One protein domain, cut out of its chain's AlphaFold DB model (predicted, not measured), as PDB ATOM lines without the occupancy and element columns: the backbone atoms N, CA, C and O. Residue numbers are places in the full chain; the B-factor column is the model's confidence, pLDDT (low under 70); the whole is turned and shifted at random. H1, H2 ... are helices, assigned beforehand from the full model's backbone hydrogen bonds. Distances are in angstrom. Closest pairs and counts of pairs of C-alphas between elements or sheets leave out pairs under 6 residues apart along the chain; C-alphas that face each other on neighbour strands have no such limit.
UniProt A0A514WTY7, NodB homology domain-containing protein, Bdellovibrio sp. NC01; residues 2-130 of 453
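What this domain is: This is residues 2 to 130 of the 453 residues of the protein "NodB homology domain-containing protein" of Bdellovibrio sp. NC01 (UniProt A0A514WTY7). A long helical hairpin, H2 and H3, makes one side of the domain; H4 lies in the middle and crosses the first half of H2, while H7 runs on the far side with the short helices H5 and H6 between it and the hairpin. The last part of H1 packs on H4, and residues 2 to 10 of H1 stick out as a free arm, as do residues 124 to 130 of H7. The printed part has 129 residues with seven named helices, H1 to H7 in chain order, and no named strand; the class is all helix, and the helix packing is mostly crossed. It is compact, with a radius of gyration of the C-alphas of 15.2 A and spans of 41 by 34 by 33 A.

How they stand to each other: H2, residues 26 to 49, is the longest helix. With its residues 40 to 48 alone it touches H3, residues 53 to 68, at a shallow tilt of 17 degrees, opposite ways; their closest C-alphas, of Ile 47 and Trp 56, are 5.2 A apart. With its residues 29 to 37 alone H2 touches H4, residues 74 to 84, at a steep tilt of 51 degrees, the same way; the closest C-alphas are those of Phe 33 and Ala 79, at 4.7 A. H1, residues 2 to 19, touches H4 with residues 11 to 19 alone; the C-alphas of Ala 15 and Ala 82 come closest, at 6.6 A, and the tilt of 37 degrees is only just steep, opposite ways. H7, residues 112 to 130, touches H5, residues 89 to 94, about perpendicular at 81 degrees, with the closest C-alphas, of Glu 93 and Leu 119, 6.2 A apart. H7 also touches H6, residues 96 to 100, where the C-alphas of Gly 96 and Leu 119 come closest, at 6.8 A. H3 and H6 are close but not clearly touching, with the closest C-alphas, of Glu 64 and Ile 98, at 5.8 A. H2 and H7 are apart, as are H1 and H7. Every O i to N i+4 pair is within hydrogen-bond range in H2, H3, H4, H5, H6 and H7; in H1 13 of 14 are.

Where its parts are: H2 is 34.1 A from first to last C-alpha, H1 25.6 A, H7 25.3 A, H3 21.9 A and H4 15.5 A. H1 begins at C-alpha 2, (201.450, 221.230, 282.055). H2 begins at C-alpha 26, (202.180, 242.349, 275.789), and H7 ends at C-alpha 130, (166.685, 226.208, 294.621).

The domain as a whole: The two C-alphas farthest apart, of Asp 23 and His 130, are 45.7 A apart. The printed part has no cut. The link from H6 to H7, of 11 residues, is long. The mean pLDDT of the printed part is 76.9; residues 2 to 23, residue 53 and residues 123 to 130 are under 70.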
ATOM      1  N   LEU A   2     201.704 220.903 283.473       26.86
ATOM      2  CA  LEU A   2     201.450 221.230 282.055       26.86
ATOM      3  C   LEU A   2     200.046 221.814 281.789       26.86
ATOM      4  O   LEU A   2     199.944 222.824 281.107       26.86
ATOM      5  N   LEU A   3     198.995 221.274 282.421       28.55
ATOM      6  CA  LEU A   3     197.610 221.771 282.300       28.55
ATOM      7  C   LEU A   3     197.400 223.204 282.832       28.55
ATOM      8  O   LEU A   3     196.529 223.918 282.352       28.55
ATOM      9  N   ARG A   4     198.220 223.661 283.792       31.72
ATOM     10  CA  ARG A   4     198.190 225.054 284.285       31.72
ATOM     11  C   ARG A   4     198.825 226.025 283.285       31.72
ATOM     12  O   ARG A   4     198.350 227.146 283.159       31.72
ATOM     13  N   LYS A   5     199.875 225.600 282.571       30.95
ATOM     14  CA  LYS A   5     200.567 226.432 281.570       30.95
ATOM     15  C   LYS A   5     199.728 226.623 280.304       30.95
ATOM     16  O   LYS A   5     199.701 227.730 279.780       30.95
ATOM     17  N   THR A   6     199.000 225.596 279.865       34.72
ATOM     18  CA  THR A   6     198.102 225.682 278.700       34.72
ATOM     19  C   THR A   6     196.839 226.502 278.971       34.72
ATOM     20  O   THR A   6     196.362 227.205 278.085       34.72
ATOM     21  N   PHE A   7     196.316 226.498 280.202       35.03
ATOM     22  CA  PHE A   7     195.169 227.342 280.565       35.03
ATOM     23  C   PHE A   7     195.547 228.832 280.639       35.03
ATOM     24  O   PHE A   7     194.830 229.687 280.124       35.03
ATOM     25  N   LEU A   8     196.727 229.145 281.194       36.50
ATOM     26  CA  LEU A   8     197.295 230.500 281.197       36.50
ATOM     27  C   LEU A   8     197.581 231.022 279.776       36.50
ATOM     28  O   LEU A   8     197.351 232.200 279.516       36.50
ATOM     29  N   SER A   9     198.018 230.163 278.845       36.50
ATOM     30  CA  SER A   9     198.284 230.572 277.457       36.50
ATOM     31  C   SER A   9     197.011 230.839 276.643       36.50
ATOM     32  O   SER A   9     197.009 231.740 275.812       36.50
ATOM     33  N   LEU A  10     195.916 230.109 276.890       37.84
ATOM     34  CA  LEU A  10     194.620 230.357 276.232       37.84
ATOM     35  C   LEU A  10     193.911 231.617 276.763       37.84
ATOM     36  O   LEU A  10     193.297 232.357 275.991       37.84
ATOM     37  N   ILE A  11     194.036 231.905 278.063       46.56
ATOM     38  CA  ILE A  11     193.538 233.157 278.657       46.56
ATOM     39  C   ILE A  11     194.340 234.351 278.124       46.56
ATOM     40  O   ILE A  11     193.749 235.360 277.747       46.56
ATOM     41  N   ALA A  12     195.666 234.215 278.003       44.44
ATOM     42  CA  ALA A  12     196.505 235.228 277.367       44.44
ATOM     43  C   ALA A  12     196.108 235.464 275.898       44.44
ATOM     44  O   ALA A  12     196.005 236.611 275.485       44.44
ATOM     45  N   ALA A  13     195.802 234.412 275.130       43.28
ATOM     46  CA  ALA A  13     195.430 234.536 273.718       43.28
ATOM     47  C   ALA A  13     194.067 235.227 273.494       43.28
ATOM     48  O   ALA A  13     193.948 236.083 272.619       43.28
ATOM     49  N   SER A  14     193.046 234.908 274.301       47.88
ATOM     50  CA  SER A  14     191.723 235.562 274.208       47.88
ATOM     51  C   SER A  14     191.731 237.008 274.720       47.88
ATOM     52  O   SER A  14     191.055 237.870 274.155       47.88
ATOM     53  N   ALA A  15     192.545 237.304 275.737       50.28
ATOM     54  CA  ALA A  15     192.761 238.669 276.206       50.28
ATOM     55  C   ALA A  15     193.587 239.505 275.213       50.28
ATOM     56  O   ALA A  15     193.263 240.670 274.985       50.28
ATOM     57  N   MET A  16     194.591 238.910 274.557       50.25
ATOM     58  CA  MET A  16     195.386 239.583 273.522       50.25
ATOM     59  C   MET A  16     194.560 239.959 272.290       50.25
ATOM     60  O   MET A  16     194.783 241.025 271.729       50.25
ATOM     61  N   ALA A  17     193.556 239.165 271.908       49.41
ATOM     62  CA  ALA A  17     192.646 239.535 270.819       49.41
ATOM     63  C   ALA A  17     191.811 240.797 271.137       49.41
ATOM     64  O   ALA A  17     191.519 241.591 270.244       49.41
ATOM     65  N   SER A  18     191.471 241.015 272.415       47.00
ATOM     66  CA  SER A  18     190.780 242.232 272.873       47.00
ATOM     67  C   SER A  18     191.737 243.420 273.058       47.00
ATOM     68  O   SER A  18     191.346 244.556 272.812       47.00
ATOM     69  N   ALA A  19     192.995 243.168 273.442       46.62
ATOM     70  CA  ALA A  19     194.042 244.188 273.571       46.62
ATOM     71  C   ALA A  19     194.612 244.658 272.216       46.62
ATOM     72  O   ALA A  19     195.104 245.779 272.116       46.62
ATOM     73  N   ALA A  20     194.486 243.849 271.158       48.00
ATOM     74  CA  ALA A  20     194.899 244.206 269.797       48.00
ATOM     75  C   ALA A  20     194.144 245.420 269.216       48.00
ATOM     76  O   ALA A  20     194.575 245.983 268.218       48.00
ATOM     77  N   HIS A  21     193.038 245.840 269.841       49.62
ATOM     78  CA  HIS A  21     192.277 247.035 269.457       49.62
ATOM     79  C   HIS A  21     192.745 248.321 270.168       49.62
ATOM     80  O   HIS A  21     192.143 249.369 269.950       49.62
ATOM     81  N   ALA A  22     193.772 248.258 271.027       53.62
ATOM     82  CA  ALA A  22     194.148 249.352 271.929       53.62
ATOM     83  C   ALA A  22     195.633 249.787 271.861       53.62
ATOM     84  O   ALA A  22     196.068 250.521 272.740       53.62
ATOM     85  N   ASP A  23     196.416 249.352 270.860       62.72
ATOM     86  CA  ASP A  23     197.862 249.659 270.748       62.72
ATOM     87  C   ASP A  23     198.668 249.350 272.036       62.72
ATOM     88  O   ASP A  23     199.614 250.048 272.399       62.72
ATOM     89  N   VAL A  24     198.300 248.281 272.754       71.00
ATOM     90  CA  VAL A  24     198.924 247.892 274.033       71.00
ATOM     91  C   VAL A  24     199.954 246.787 273.816       71.00
ATOM     92  O   VAL A  24     199.641 245.743 273.237       71.00
ATOM     93  N   THR A  25     201.173 246.958 274.336       83.06
ATOM     94  CA  THR A  25     202.194 245.901 274.255       83.06
ATOM     95  C   THR A  25     201.871 244.728 275.198       83.06
ATOM     96  O   THR A  25     201.265 244.919 276.259       83.06
ATOM     97  N   PRO A  26     202.315 243.494 274.885       84.12
ATOM     98  CA  PRO A  26     202.180 242.349 275.789       84.12
ATOM     99  C   PRO A  26     202.700 242.608 277.212       84.12
ATOM    100  O   PRO A  26     202.126 242.123 278.185       84.12
ATOM    101  N   GLU A  27     203.769 243.392 277.335       84.94
ATOM    102  CA  GLU A  27     204.391 243.757 278.609       84.94
ATOM    103  C   GLU A  27     203.516 244.725 279.411       84.94
ATOM    104  O   GLU A  27     203.283 244.498 280.600       84.94
ATOM    105  N   GLN A  28     202.961 245.754 278.761       81.56
ATOM    106  CA  GLN A  28     202.018 246.691 279.382       81.56
ATOM    107  C   GLN A  28     200.746 245.979 279.857       81.56
ATOM    108  O   GLN A  28     200.259 246.226 280.966       81.56
ATOM    109  N   TYR A  29     200.232 245.040 279.055       86.81
ATOM    110  CA  TYR A  29     199.103 244.208 279.460       86.81
ATOM    111  C   TYR A  29     199.455 243.320 280.663       86.81
ATOM    112  O   TYR A  29     198.687 243.260 281.621       86.81
ATOM    113  N   ALA A  30     200.620 242.664 280.660       87.44
ATOM    114  CA  ALA A  30     201.050 241.808 281.767       87.44
ATOM    115  C   ALA A  30     201.204 242.585 283.089       87.44
ATOM    116  O   ALA A  30     200.799 242.089 284.144       87.44
ATOM    117  N   GLN A  31     201.737 243.810 283.032       89.25
ATOM    118  CA  GLN A  31     201.838 244.703 284.192       89.25
ATOM    119  C   GLN A  31     200.454 245.092 284.724       89.25
ATOM    120  O   GLN A  31     200.188 244.919 285.916       89.25
ATOM    121  N   SER A  32     199.557 245.537 283.837       89.50
ATOM    122  CA  SER A  32     198.177 245.899 284.194       89.50
ATOM    123  C   SER A  32     197.436 244.704 284.797       89.50
ATOM    124  O   SER A  32     196.834 244.810 285.863       89.50
ATOM    125  N   PHE A  33     197.565 243.521 284.189       92.56
ATOM    126  CA  PHE A  33     196.959 242.290 284.690       92.56
ATOM    127  C   PHE A  33     197.473 241.905 286.076       92.56
ATOM    128  O   PHE A  33     196.675 241.580 286.955       92.56
ATOM    129  N   SER A  34     198.787 241.967 286.309       92.88
ATOM    130  CA  SER A  34     199.347 241.658 287.626       92.88
ATOM    131  C   SER A  34     198.878 242.650 288.690       92.88
ATOM    132  O   SER A  34     198.475 242.215 289.769       92.88
ATOM    133  N   LYS A  35     198.888 243.953 288.386       94.12
ATOM    134  CA  LYS A  35     198.396 245.016 289.272       94.12
ATOM    135  C   LYS A  35     196.926 244.793 289.636       94.12
ATOM    136  O   LYS A  35     196.610 244.633 290.812       94.12
ATOM    137  N   VAL A  36     196.053 244.707 288.632       94.69
ATOM    138  CA  VAL A  36     194.603 244.532 288.807       94.69
ATOM    139  C   VAL A  36     194.290 243.252 289.576       94.69
ATOM    140  O   VAL A  36     193.500 243.278 290.516       94.69
ATOM    141  N   LYS A  37     194.942 242.135 289.239       94.25
ATOM    142  CA  LYS A  37     194.741 240.864 289.942       94.25
ATOM    143  C   LYS A  37     195.135 240.942 291.417       94.25
ATOM    144  O   LYS A  37     194.416 240.406 292.263       94.25
ATOM    145  N   ASN A  38     196.260 241.584 291.729       94.25
ATOM    146  CA  ASN A  38     196.719 241.733 293.107       94.25
ATOM    147  C   ASN A  38     195.745 242.597 293.913       94.25
ATOM    148  O   ASN A  38     195.312 242.168 294.981       94.25
ATOM    149  N   THR A  39     195.330 243.749 293.375       93.81
ATOM    150  CA  THR A  39     194.345 244.623 294.030       93.81
ATOM    151  C   THR A  39     193.000 243.922 294.209       93.81
ATOM    152  O   THR A  39     192.454 243.942 295.308       93.81
ATOM    153  N   TYR A  40     192.497 243.229 293.181       94.31
ATOM    154  CA  TYR A  40     191.272 242.431 293.274       94.31
ATOM    155  C   TYR A  40     191.358 241.398 294.407       94.31
ATOM    156  O   TYR A  40     190.474 241.321 295.254       94.31
ATOM    157  N   THR A  41     192.453 240.631 294.457       91.88
ATOM    158  CA  THR A  41     192.645 239.579 295.468       91.88
ATOM    159  C   THR A  41     192.732 240.170 296.875       91.88
ATOM    160  O   THR A  41     192.090 239.662 297.789       91.88
ATOM    161  N   GLU A  42     193.474 241.265 297.053       93.50
ATOM    162  CA  GLU A  42     193.587 241.966 298.337       93.50
ATOM    163  C   GLU A  42     192.221 242.459 298.834       93.50
ATOM    164  O   GLU A  42     191.853 242.223 299.985       93.50
ATOM    165  N   ARG A  43     191.451 243.126 297.966       91.62
ATOM    166  CA  ARG A  43     190.121 243.654 298.304       91.62
ATOM    167  C   ARG A  43     189.147 242.533 298.642       91.62
ATOM    168  O   ARG A  43     188.422 242.625 299.627       91.62
ATOM    169  N   LEU A  44     189.177 241.444 297.880       88.75
ATOM    170  CA  LEU A  44     188.333 240.290 298.145       88.75
ATOM    171  C   LEU A  44     188.684 239.606 299.474       88.75
ATOM    172  O   LEU A  44     187.786 239.187 300.202       88.75
ATOM    173  N   GLU A  45     189.968 239.506 299.823       87.06
ATOM    174  CA  GLU A  45     190.372 238.958 301.121       87.06
ATOM    175  C   GLU A  45     189.971 239.866 302.285       87.06
ATOM    176  O   GLU A  45     189.508 239.361 303.310       87.06
ATOM    177  N   LYS A  46     190.048 241.196 302.136       87.31
ATOM    178  CA  LYS A  46     189.508 242.130 303.142       87.31
ATOM    179  C   LYS A  46     188.020 241.880 303.402       87.31
ATOM    180  O   LYS A  46     187.622 241.751 304.555       87.31
ATOM    181  N   ILE A  47     187.229 241.709 302.341       85.00
ATOM    182  CA  ILE A  47     185.807 241.355 302.443       85.00
ATOM    183  C   ILE A  47     185.621 240.020 303.181       85.00
ATOM    184  O   ILE A  47     184.854 239.934 304.140       85.00
ATOM    185  N   LYS A  48     186.338 238.968 302.763       80.06
ATOM    186  CA  LYS A  48     186.220 237.612 303.337       80.06
ATOM    187  C   LYS A  48     186.663 237.528 304.800       80.06
ATOM    188  O   LYS A  48     186.236 236.618 305.514       80.06
ATOM    189  N   THR A  49     187.542 238.430 305.233       80.06
ATOM    190  CA  THR A  49     188.123 238.457 306.585       80.06
ATOM    191  C   THR A  49     187.558 239.564 307.473       80.06
ATOM    192  O   THR A  49     188.001 239.709 308.617       80.06
ATOM    193  N   ALA A  50     186.569 240.316 306.982       79.44
ATOM    194  CA  ALA A  50     185.881 241.342 307.748       79.44
ATOM    195  C   ALA A  50     185.290 240.760 309.039       79.44
ATOM    196  O   ALA A  50     184.664 239.699 309.043       79.44
ATOM    197  N   LYS A  51     185.504 241.461 310.157       73.94
ATOM    198  CA  LYS A  51     185.107 240.982 311.493       73.94
ATOM    199  C   LYS A  51     183.716 241.451 311.912       73.94
ATOM    200  O   LYS A  51     183.215 241.009 312.940       73.94
ATOM    201  N   ASN A  52     183.135 242.400 311.185       72.62
ATOM    202  CA  ASN A  52     181.819 242.978 311.446       72.62
ATOM    203  C   ASN A  52     181.260 243.636 310.174       72.62
ATOM    204  O   ASN A  52     182.010 243.833 309.215       72.62
ATOM    205  N   ALA A  53     179.971 243.991 310.206       69.12
ATOM    206  CA  ALA A  53     179.247 244.602 309.089       69.12
ATOM    207  C   ALA A  53     179.953 245.850 308.554       69.12
ATOM    208  O   ALA A  53     180.231 245.922 307.368       69.12
ATOM    209  N   ASN A  54     180.369 246.770 309.429       72.56
ATOM    210  CA  ASN A  54     181.025 248.012 309.011       72.56
ATOM    211  C   ASN A  54     182.326 247.747 308.238       72.56
ATOM    212  O   ASN A  54     182.570 248.357 307.204       72.56
ATOM    213  N   GLN A  55     183.167 246.824 308.720       77.75
ATOM    214  CA  GLN A  55     184.405 246.453 308.022       77.75
ATOM    215  C   GLN A  55     184.131 245.773 306.683       77.75
ATOM    216  O   GLN A  55     184.879 245.974 305.724       77.75
ATOM    217  N   TRP A  56     183.099 244.934 306.635       83.94
ATOM    218  CA  TRP A  56     182.696 244.264 305.409       83.94
ATOM    219  C   TRP A  56     182.203 245.275 304.389       83.94
ATOM    220  O   TRP A  56     182.661 245.252 303.255       83.94
ATOM    221  N   ASP A  57     181.353 246.194 304.826       76.75
ATOM    222  CA  ASP A  57     180.721 247.202 303.995       76.75
ATOM    223  C   ASP A  57     181.753 248.197 303.451       76.75
ATOM    224  O   ASP A  57     181.800 248.446 302.246       76.75
ATOM    225  N   GLU A  58     182.692 248.654 304.288       79.94
ATOM    226  CA  GLU A  58     183.860 249.425 303.838       79.94
ATOM    227  C   GLU A  58     184.672 248.658 302.785       79.94
ATOM    228  O   GLU A  58     184.986 249.199 301.725       79.94
ATOM    229  N   SER A  59     184.971 247.379 303.031       85.88
ATOM    230  CA  SER A  59     185.741 246.550 302.093       85.88
ATOM    231  C   SER A  59     184.981 246.275 300.788       85.88
ATOM    232  O   SER A  59     185.591 246.199 299.719       85.88
ATOM    233  N   PHE A  60     183.656 246.135 300.859       84.44
ATOM    234  CA  PHE A  60     182.778 245.923 299.713       84.44
ATOM    235  C   PHE A  60     182.701 247.182 298.848       84.44
ATOM    236  O   PHE A  60     182.864 247.094 297.632       84.44
ATOM    237  N   HIS A  61     182.582 248.361 299.463       81.19
ATOM    238  CA  HIS A  61     182.664 249.646 298.766       81.19
ATOM    239  C   HIS A  61     184.053 249.882 298.152       81.19
ATOM    240  O   HIS A  61     184.148 250.375 297.028       81.19
ATOM    241  N   GLU A  62     185.144 249.490 298.827       85.88
ATOM    242  CA  GLU A  62     186.486 249.529 298.226       85.88
ATOM    243  C   GLU A  62     186.572 248.636 296.972       85.88
ATOM    244  O   GLU A  62     187.217 249.014 295.989       85.88
ATOM    245  N   MET A  63     185.928 247.462 296.989       90.31
ATOM    246  CA  MET A  63     185.835 246.577 295.824       90.31
ATOM    247  C   MET A  63     184.967 247.177 294.715       90.31
ATOM    248  O   MET A  63     185.380 247.154 293.557       90.31
ATOM    249  N   GLU A  64     183.801 247.743 295.034       86.81
ATOM    250  CA  GLU A  64     182.931 248.399 294.052       86.81
ATOM    251  C   GLU A  64     183.643 249.576 293.373       86.81
ATOM    252  O   GLU A  64     183.627 249.686 292.142       86.81
ATOM    253  N   ALA A  65     184.315 250.427 294.156       82.94
ATOM    254  CA  ALA A  65     185.085 251.556 293.647       82.94
ATOM    255  C   ALA A  65     186.208 251.084 292.712       82.94
ATOM    256  O   ALA A  65     186.349 251.599 291.602       82.94
ATOM    257  N   PHE A  66     186.952 250.051 293.118       92.00
ATOM    258  CA  PHE A  66     187.981 249.436 292.282       92.00
ATOM    259  C   PHE A  66     187.402 248.824 291.000       92.00
ATOM    260  O   PHE A  66     187.945 249.023 289.920       92.00
ATOM    261  N   MET A  67     186.284 248.104 291.078       93.06
ATOM    262  CA  MET A  67     185.655 247.511 289.898       93.06
ATOM    263  C   MET A  67     185.069 248.564 288.956       93.06
ATOM    264  O   MET A  67     185.022 248.337 287.749       93.06
ATOM    265  N   SER A  68     184.637 249.709 289.479       87.62
ATOM    266  CA  SER A  68     184.152 250.843 288.683       87.62
ATOM    267  C   SER A  68     185.300 251.583 287.994       87.62
ATOM    268  O   SER A  68     185.149 252.027 286.856       87.62
ATOM    269  N   ASN A  69     186.463 251.654 288.647       88.06
ATOM    270  CA  ASN A  69     187.664 252.289 288.122       88.06
ATOM    271  C   ASN A  69     188.941 251.495 288.496       88.06
ATOM    272  O   ASN A  69     189.612 251.830 289.475       88.06
ATOM    273  N   PRO A  70     189.298 250.436 287.737       89.88
ATOM    274  CA  PRO A  70     190.422 249.554 288.086       89.88
ATOM    275  C   PRO A  70     191.803 250.185 287.861       89.88
ATOM    276  O   PRO A  70     192.819 249.625 288.284       89.88
ATOM    277  N   GLY A  71     191.858 251.345 287.206       85.06
ATOM    278  CA  GLY A  71     193.078 252.085 286.927       85.06
ATOM    279  C   GLY A  71     192.870 253.160 285.862       85.06
ATOM    280  O   GLY A  71     191.758 253.402 285.406       85.06
ATOM    281  N   GLU A  72     193.955 253.824 285.477       76.06
ATOM    282  CA  GLU A  72     193.923 255.000 284.597       76.06
ATOM    283  C   GLU A  72     193.813 254.643 283.105       76.06
ATOM    284  O   GLU A  72     193.674 255.535 282.270       76.06
ATOM    285  N   SER A  73     193.869 253.351 282.753       79.56
ATOM    286  CA  SER A  73     193.900 252.884 281.364       79.56
ATOM    287  C   SER A  73     192.751 251.934 281.016       79.56
ATOM    288  O   SER A  73     192.288 251.150 281.846       79.56
ATOM    289  N   ASP A  74     192.345 251.920 279.742       82.44
ATOM    290  CA  ASP A  74     191.406 250.912 279.219       82.44
ATOM    291  C   ASP A  74     191.957 249.479 279.385       82.44
ATOM    292  O   ASP A  74     191.196 248.523 279.571       82.44
ATOM    293  N   THR A  75     193.287 249.326 279.400       87.19
ATOM    294  CA  THR A  75     193.992 248.064 279.668       87.19
ATOM    295  C   THR A  75     193.686 247.506 281.055       87.19
ATOM    296  O   THR A  75     193.528 246.291 281.192       87.19
ATOM    297  N   ASP A  76     193.545 248.361 282.074       91.25
ATOM    298  CA  ASP A  76     193.163 247.937 283.426       91.25
ATOM    299  C   ASP A  76     191.736 247.349 283.433       91.25
ATOM    300  O   ASP A  76     191.473 246.344 284.100       91.25
ATOM    301  N   GLY A  77     190.824 247.901 282.624       91.56
ATOM    302  CA  GLY A  77     189.480 247.349 282.415       91.56
ATOM    303  C   GLY A  77     189.493 245.980 281.724       91.56
ATOM    304  O   GLY A  77     188.814 245.045 282.157       91.56
ATOM    305  N   ILE A  78     190.322 245.809 280.686       92.00
ATOM    306  CA  ILE A  78     190.514 244.507 280.015       92.00
ATOM    307  C   ILE A  78     191.100 243.480 280.993       92.00
ATOM    308  O   ILE A  78     190.620 242.344 281.054       92.00
ATOM    309  N   ALA A  79     192.096 243.879 281.784       93.81
ATOM    310  CA  ALA A  79     192.694 243.047 282.819       93.81
ATOM    311  C   ALA A  79     191.673 242.619 283.885       93.81
ATOM    312  O   ALA A  79     191.630 241.441 284.252       93.81
ATOM    313  N   LEU A  80     190.810 243.537 284.337       95.69
ATOM    314  CA  LEU A  80     189.750 243.232 285.302       95.69
ATOM    315  C   LEU A  80     188.762 242.223 284.715       95.69
ATOM    316  O   LEU A  80     188.430 241.227 285.355       95.69
ATOM    317  N   CYS A  81     188.353 242.426 283.465       95.31
ATOM    318  CA  CYS A  81     187.511 241.480 282.746       95.31
ATOM    319  C   CYS A  81     188.154 240.091 282.615       95.31
ATOM    320  O   CYS A  81     187.473 239.078 282.776       95.31
ATOM    321  N   ALA A  82     189.460 240.015 282.348       93.25
ATOM    322  CA  ALA A  82     190.180 238.746 282.313       93.25
ATOM    323  C   ALA A  82     190.197 238.055 283.689       93.25
ATOM    324  O   ALA A  82     189.989 236.845 283.751       93.25
ATOM    325  N   GLN A  83     190.364 238.806 284.784       94.50
ATOM    326  CA  GLN A  83     190.265 238.275 286.146       94.50
ATOM    327  C   GLN A  83     188.850 237.740 286.438       94.50
ATOM    328  O   GLN A  83     188.705 236.567 286.789       94.50
ATOM    329  N   LEU A  84     187.803 238.542 286.205       94.12
ATOM    330  CA  LEU A  84     186.398 238.184 286.472       94.12
ATOM    331  C   LEU A  84     185.892 236.998 285.642       94.12
ATOM    332  O   LEU A  84     185.001 236.275 286.074       94.12
ATOM    333  N   ARG A  85     186.460 236.735 284.461       93.19
ATOM    334  CA  ARG A  85     186.112 235.537 283.677       93.19
ATOM    335  C   ARG A  85     186.552 234.226 284.324       93.19
ATOM    336  O   ARG A  85     186.018 233.181 283.955       93.19
ATOM    337  N   THR A  86     187.532 234.282 285.227       89.06
ATOM    338  CA  THR A  86     188.151 233.099 285.851       89.06
ATOM    339  C   THR A  86     187.613 232.781 287.238       89.06
ATOM    340  O   THR A  86     187.919 231.711 287.763       89.06
ATOM    341  N   VAL A  87     186.831 233.688 287.827       87.75
ATOM    342  CA  VAL A  87     186.232 233.474 289.147       87.75
ATOM    343  C   VAL A  87     185.139 232.414 289.050       87.75
ATOM    344  O   VAL A  87     184.521 232.224 287.996       87.75
ATOM    345  N   ASP A  88     184.920 231.685 290.139       84.19
ATOM    346  CA  ASP A  88     183.863 230.681 290.177       84.19
ATOM    347  C   ASP A  88     182.465 231.330 290.209       84.19
ATOM    348  O   ASP A  88     182.302 232.535 290.408       84.19
ATOM    349  N   SER A  89     181.424 230.525 289.996       80.06
ATOM    350  CA  SER A  89     180.042 231.021 289.962       80.06
ATOM    351  C   SER A  89     179.593 231.670 291.272       80.06
ATOM    352  O   SER A  89     178.682 232.491 291.260       80.06
ATOM    353  N   TYR A  90     180.190 231.281 292.397       74.56
ATOM    354  CA  TYR A  90     179.824 231.774 293.716       74.56
ATOM    355  C   TYR A  90     180.365 233.181 293.950       74.56
ATOM    356  O   TYR A  90     179.619 234.079 294.333       74.56
ATOM    357  N   GLU A  91     181.651 233.375 293.677       83.19
ATOM    358  CA  GLU A  91     182.295 234.682 293.731       83.19
ATOM    359  C   GLU A  91     181.682 235.639 292.703       83.19
ATOM    360  O   GLU A  91     181.426 236.799 293.022       83.19
ATOM    361  N   LEU A  92     181.362 235.135 291.503       84.94
ATOM    362  CA  LEU A  92     180.706 235.935 290.474       84.94
ATOM    363  C   LEU A  92     179.339 236.446 290.937       84.94
ATOM    364  O   LEU A  92     179.047 237.625 290.776       84.94
ATOM    365  N   GLU A  93     178.513 235.575 291.520       77.25
ATOM    366  CA  GLU A  93     177.196 235.944 292.050       77.25
ATOM    367  C   GLU A  93     177.298 236.919 293.221       77.25
ATOM    368  O   GLU A  93     176.516 237.863 293.307       77.25
ATOM    369  N   TYR A  94     178.278 236.721 294.100       77.44
ATOM    370  CA  TYR A  94     178.519 237.609 295.228       77.44
ATOM    371  C   TYR A  94     178.883 239.034 294.786       77.44
ATOM    372  O   TYR A  94     178.367 240.005 295.334       77.44
ATOM    373  N   LEU A  95     179.700 239.165 293.739       85.31
ATOM    374  CA  LEU A  95     180.002 240.451 293.103       85.31
ATOM    375  C   LEU A  95     178.926 240.881 292.092       85.31
ATOM    376  O   LEU A  95     179.084 241.897 291.412       85.31
ATOM    377  N   GLY A  96     177.829 240.126 291.983       82.06
ATOM    378  CA  GLY A  96     176.785 240.320 290.985       82.06
ATOM    379  C   GLY A  96     176.167 241.710 291.048       82.06
ATOM    380  O   GLY A  96     176.017 242.340 290.008       82.06
ATOM    381  N   SER A  97     175.907 242.247 292.246       75.00
ATOM    382  CA  SER A  97     175.379 243.612 292.407       75.00
ATOM    383  C   SER A  97     176.334 244.683 291.866       75.00
ATOM    384  O   SER A  97     175.889 245.614 291.195       75.00
ATOM    385  N   ILE A  98     177.645 244.520 292.069       84.44
ATOM    386  CA  ILE A  98     178.675 245.421 291.531       84.44
ATOM    387  C   ILE A  98     178.744 245.298 290.000       84.44
ATOM    388  O   ILE A  98     178.817 246.298 289.282       84.44
ATOM    389  N   ILE A  99     178.681 244.074 289.471       88.25
ATOM    390  CA  ILE A  99     178.688 243.818 288.021       88.25
ATOM    391  C   ILE A  99     177.418 244.365 287.359       88.25
ATOM    392  O   ILE A  99     177.484 244.902 286.258       88.25
ATOM    393  N   GLU A 100     176.261 244.257 288.006       82.12
ATOM    394  CA  GLU A 100     174.977 244.785 287.530       82.12
ATOM    395  C   GLU A 100     174.901 246.311 287.627       82.12
ATOM    396  O   GLU A 100     174.188 246.938 286.840       82.12
ATOM    397  N   SER A 101     175.677 246.919 288.526       77.94
ATOM    398  CA  SER A 101     175.704 248.364 288.734       77.94
ATOM    399  C   SER A 101     175.995 249.123 287.429       77.94
ATOM    400  O   SER A 101     176.893 248.738 286.669       77.94
ATOM    401  N   PRO A 102     175.279 250.228 287.141       72.06
ATOM    402  CA  PRO A 102     175.621 251.124 286.038       72.06
ATOM    403  C   PRO A 102     177.042 251.701 286.141       72.06
ATOM    404  O   PRO A 102     177.612 252.092 285.122       72.06
ATOM    405  N   ARG A 103     177.618 251.738 287.351       73.69
ATOM    406  CA  ARG A 103     178.957 252.280 287.639       73.69
ATOM    407  C   ARG A 103     180.074 251.497 286.943       73.69
ATOM    408  O   ARG A 103     181.059 252.073 286.500       73.69
ATOM    409  N   THR A 104     179.879 250.194 286.742       86.06
ATOM    410  CA  THR A 104     180.875 249.303 286.129       86.06
ATOM    411  C   THR A 104     180.727 249.165 284.610       86.06
ATOM    412  O   THR A 104     181.446 248.394 283.978       86.06
ATOM    413  N   VAL A 105     179.804 249.904 283.974       86.62
ATOM    414  CA  VAL A 105     179.567 249.814 282.517       86.62
ATOM    415  C   VAL A 105     180.825 250.150 281.716       86.62
ATOM    416  O   VAL A 105     181.127 249.459 280.742       86.62
ATOM    417  N   LYS A 106     181.566 251.186 282.127       86.25
ATOM    418  CA  LYS A 106     182.789 251.617 281.439       86.25
ATOM    419  C   LYS A 106     183.927 250.618 281.648       86.25
ATOM    420  O   LYS A 106     184.494 250.135 280.672       86.25
ATOM    421  N   SER A 107     184.232 250.283 282.899       89.81
ATOM    422  CA  SER A 107     185.344 249.393 283.254       89.81
ATOM    423  C   SER A 107     185.156 247.963 282.742       89.81
ATOM    424  O   SER A 107     186.121 247.332 282.322       89.81
ATOM    425  N   LEU A 108     183.916 247.463 282.712       92.88
ATOM    426  CA  LEU A 108     183.595 246.107 282.259       92.88
ATOM    427  C   LEU A 108     183.173 246.037 280.788       92.88
ATOM    428  O   LEU A 108     182.664 245.004 280.351       92.88
ATOM    429  N   LYS A 109     183.384 247.096 279.995       91.06
ATOM    430  CA  LYS A 109     182.915 247.197 278.599       91.06
ATOM    431  C   LYS A 109     183.215 245.950 277.752       91.06
ATOM    432  O   LYS A 109     182.376 245.554 276.949       91.06
ATOM    433  N   SER A 110     184.371 245.306 277.946       90.50
ATOM    434  CA  SER A 110     184.815 244.146 277.150       90.50
ATOM    435  C   SER A 110     184.260 242.784 277.597       90.50
ATOM    436  O   SER A 110     184.451 241.789 276.896       90.50
ATOM    437  N   CYS A 111     183.598 242.694 278.756       94.44
ATOM    438  CA  CYS A 111     183.088 241.424 279.291       94.44
ATOM    439  C   CYS A 111     181.699 241.505 279.926       94.44
ATOM    440  O   CYS A 111     181.120 240.465 280.227       94.44
ATOM    441  N   ARG A 112     181.130 242.699 280.119       92.81
ATOM    442  CA  ARG A 112     179.889 242.889 280.877       92.81
ATOM    443  C   ARG A 112     178.748 242.013 280.368       92.81
ATOM    444  O   ARG A 112     178.117 241.340 281.168       92.81
ATOM    445  N   ALA A 113     178.502 241.978 279.058       90.69
ATOM    446  CA  ALA A 113     177.428 241.161 278.488       90.69
ATOM    447  C   ALA A 113     177.613 239.660 278.784       90.69
ATOM    448  O   ALA A 113     176.658 238.968 279.134       90.69
ATOM    449  N   GLU A 114     178.853 239.167 278.709       93.19
ATOM    450  CA  GLU A 114     179.204 237.786 279.053       93.19
ATOM    451  C   GLU A 114     178.979 237.512 280.547       93.19
ATOM    452  O   GLU A 114     178.349 236.516 280.902       93.19
ATOM    453  N   LEU A 115     179.446 238.409 281.421       93.19
ATOM    454  CA  LEU A 115     179.276 238.281 282.870       93.19
ATOM    455  C   LEU A 115     177.796 238.326 283.269       93.19
ATOM    456  O   LEU A 115     177.358 237.477 284.037       93.19
ATOM    457  N   LEU A 116     177.005 239.243 282.704       88.19
ATOM    458  CA  LEU A 116     175.560 239.322 282.945       88.19
ATOM    459  C   LEU A 116     174.825 238.077 282.435       88.19
ATOM    460  O   LEU A 116     173.894 237.603 283.083       88.19
ATOM    461  N   THR A 117     175.264 237.498 281.315       88.75
ATOM    462  CA  THR A 117     174.716 236.226 280.816       88.75
ATOM    463  C   THR A 117     175.037 235.079 281.774       88.75
ATOM    464  O   THR A 117     174.150 234.293 282.107       88.75
ATOM    465  N   LYS A 118     176.277 235.008 282.276       88.62
ATOM    466  CA  LYS A 118     176.682 234.032 283.300       88.62
ATOM    467  C   LYS A 118     175.876 234.204 284.586       88.62
ATOM    468  O   LYS A 118     175.348 233.218 285.084       88.62
ATOM    469  N   LEU A 119     175.720 235.432 285.080       83.19
ATOM    470  CA  LEU A 119     174.900 235.752 286.253       83.19
ATOM    471  C   LEU A 119     173.441 235.356 286.047       83.19
ATOM    472  O   LEU A 119     172.861 234.709 286.910       83.19
ATOM    473  N   THR A 120     172.871 235.650 284.878       79.62
ATOM    474  CA  THR A 120     171.505 235.239 284.529       79.62
ATOM    475  C   THR A 120     171.375 233.719 284.513       79.62
ATOM    476  O   THR A 120     170.394 233.182 285.021       79.62
ATOM    477  N   PHE A 121     172.364 233.001 283.971       82.44
ATOM    478  CA  PHE A 121     172.370 231.540 283.976       82.44
ATOM    479  C   PHE A 121     172.523 230.973 285.391       82.44
ATOM    480  O   PHE A 121     171.802 230.048 285.740       82.44
ATOM    481  N   ILE A 122     173.395 231.545 286.226       76.25
ATOM    482  CA  ILE A 122     173.548 231.166 287.638       76.25
ATOM    483  C   ILE A 122     172.236 231.400 288.388       76.25
ATOM    484  O   ILE A 122     171.744 230.488 289.046       76.25
ATOM    485  N   ALA A 123     171.636 232.582 288.237       68.31
ATOM    486  CA  ALA A 123     170.366 232.940 288.854       68.31
ATOM    487  C   ALA A 123     169.231 232.032 288.371       68.31
ATOM    488  O   ALA A 123     168.447 231.567 289.188       68.31
ATOM    489  N   LYS A 124     169.160 231.713 287.071       69.06
ATOM    490  CA  LYS A 124     168.166 230.790 286.507       69.06
ATOM    491  C   LYS A 124     168.386 229.362 286.992       69.06
ATOM    492  O   LYS A 124     167.445 228.748 287.468       69.06
ATOM    493  N   PHE A 125     169.612 228.853 286.936       68.38
ATOM    494  CA  PHE A 125     169.943 227.505 287.387       68.38
ATOM    495  C   PHE A 125     169.732 227.354 288.896       68.38
ATOM    496  O   PHE A 125     169.261 226.318 289.349       68.38
ATOM    497  N   ARG A 126     170.000 228.395 289.693       63.56
ATOM    498  CA  ARG A 126     169.600 228.439 291.105       63.56
ATOM    499  C   ARG A 126     168.104 228.602 291.273       63.56
ATOM    500  O   ARG A 126     167.547 227.969 292.149       63.56
ATOM    501  N   LYS A 127     167.412 229.378 290.452       55.88
ATOM    502  CA  LYS A 127     165.949 229.423 290.489       55.88
ATOM    503  C   LYS A 127     165.348 228.066 290.119       55.88
ATOM    504  O   LYS A 127     164.341 227.700 290.686       55.88
ATOM    505  N   GLU A 128     165.985 227.270 289.272       53.06
ATOM    506  CA  GLU A 128     165.534 225.916 288.925       53.06
ATOM    507  C   GLU A 128     165.942 224.874 289.985       53.06
ATOM    508  O   GLU A 128     165.152 224.000 290.325       53.06
ATOM    509  N   LYS A 129     167.145 224.982 290.567       49.56
ATOM    510  CA  LYS A 129     167.678 224.048 291.580       49.56
ATOM    511  C   LYS A 129     167.235 224.369 293.014       49.56
ATOM    512  O   LYS A 129     167.089 223.470 293.834       49.56
ATOM    513  N   HIS A 130     167.054 225.648 293.318       47.00
ATOM    514  CA  HIS A 130     166.685 226.208 294.621       47.00
ATOM    515  C   HIS A 130     165.344 226.938 294.621       47.00
ATOM    516  O   HIS A 130     164.934 227.341 295.702       47.00
TER     517      HIS A 130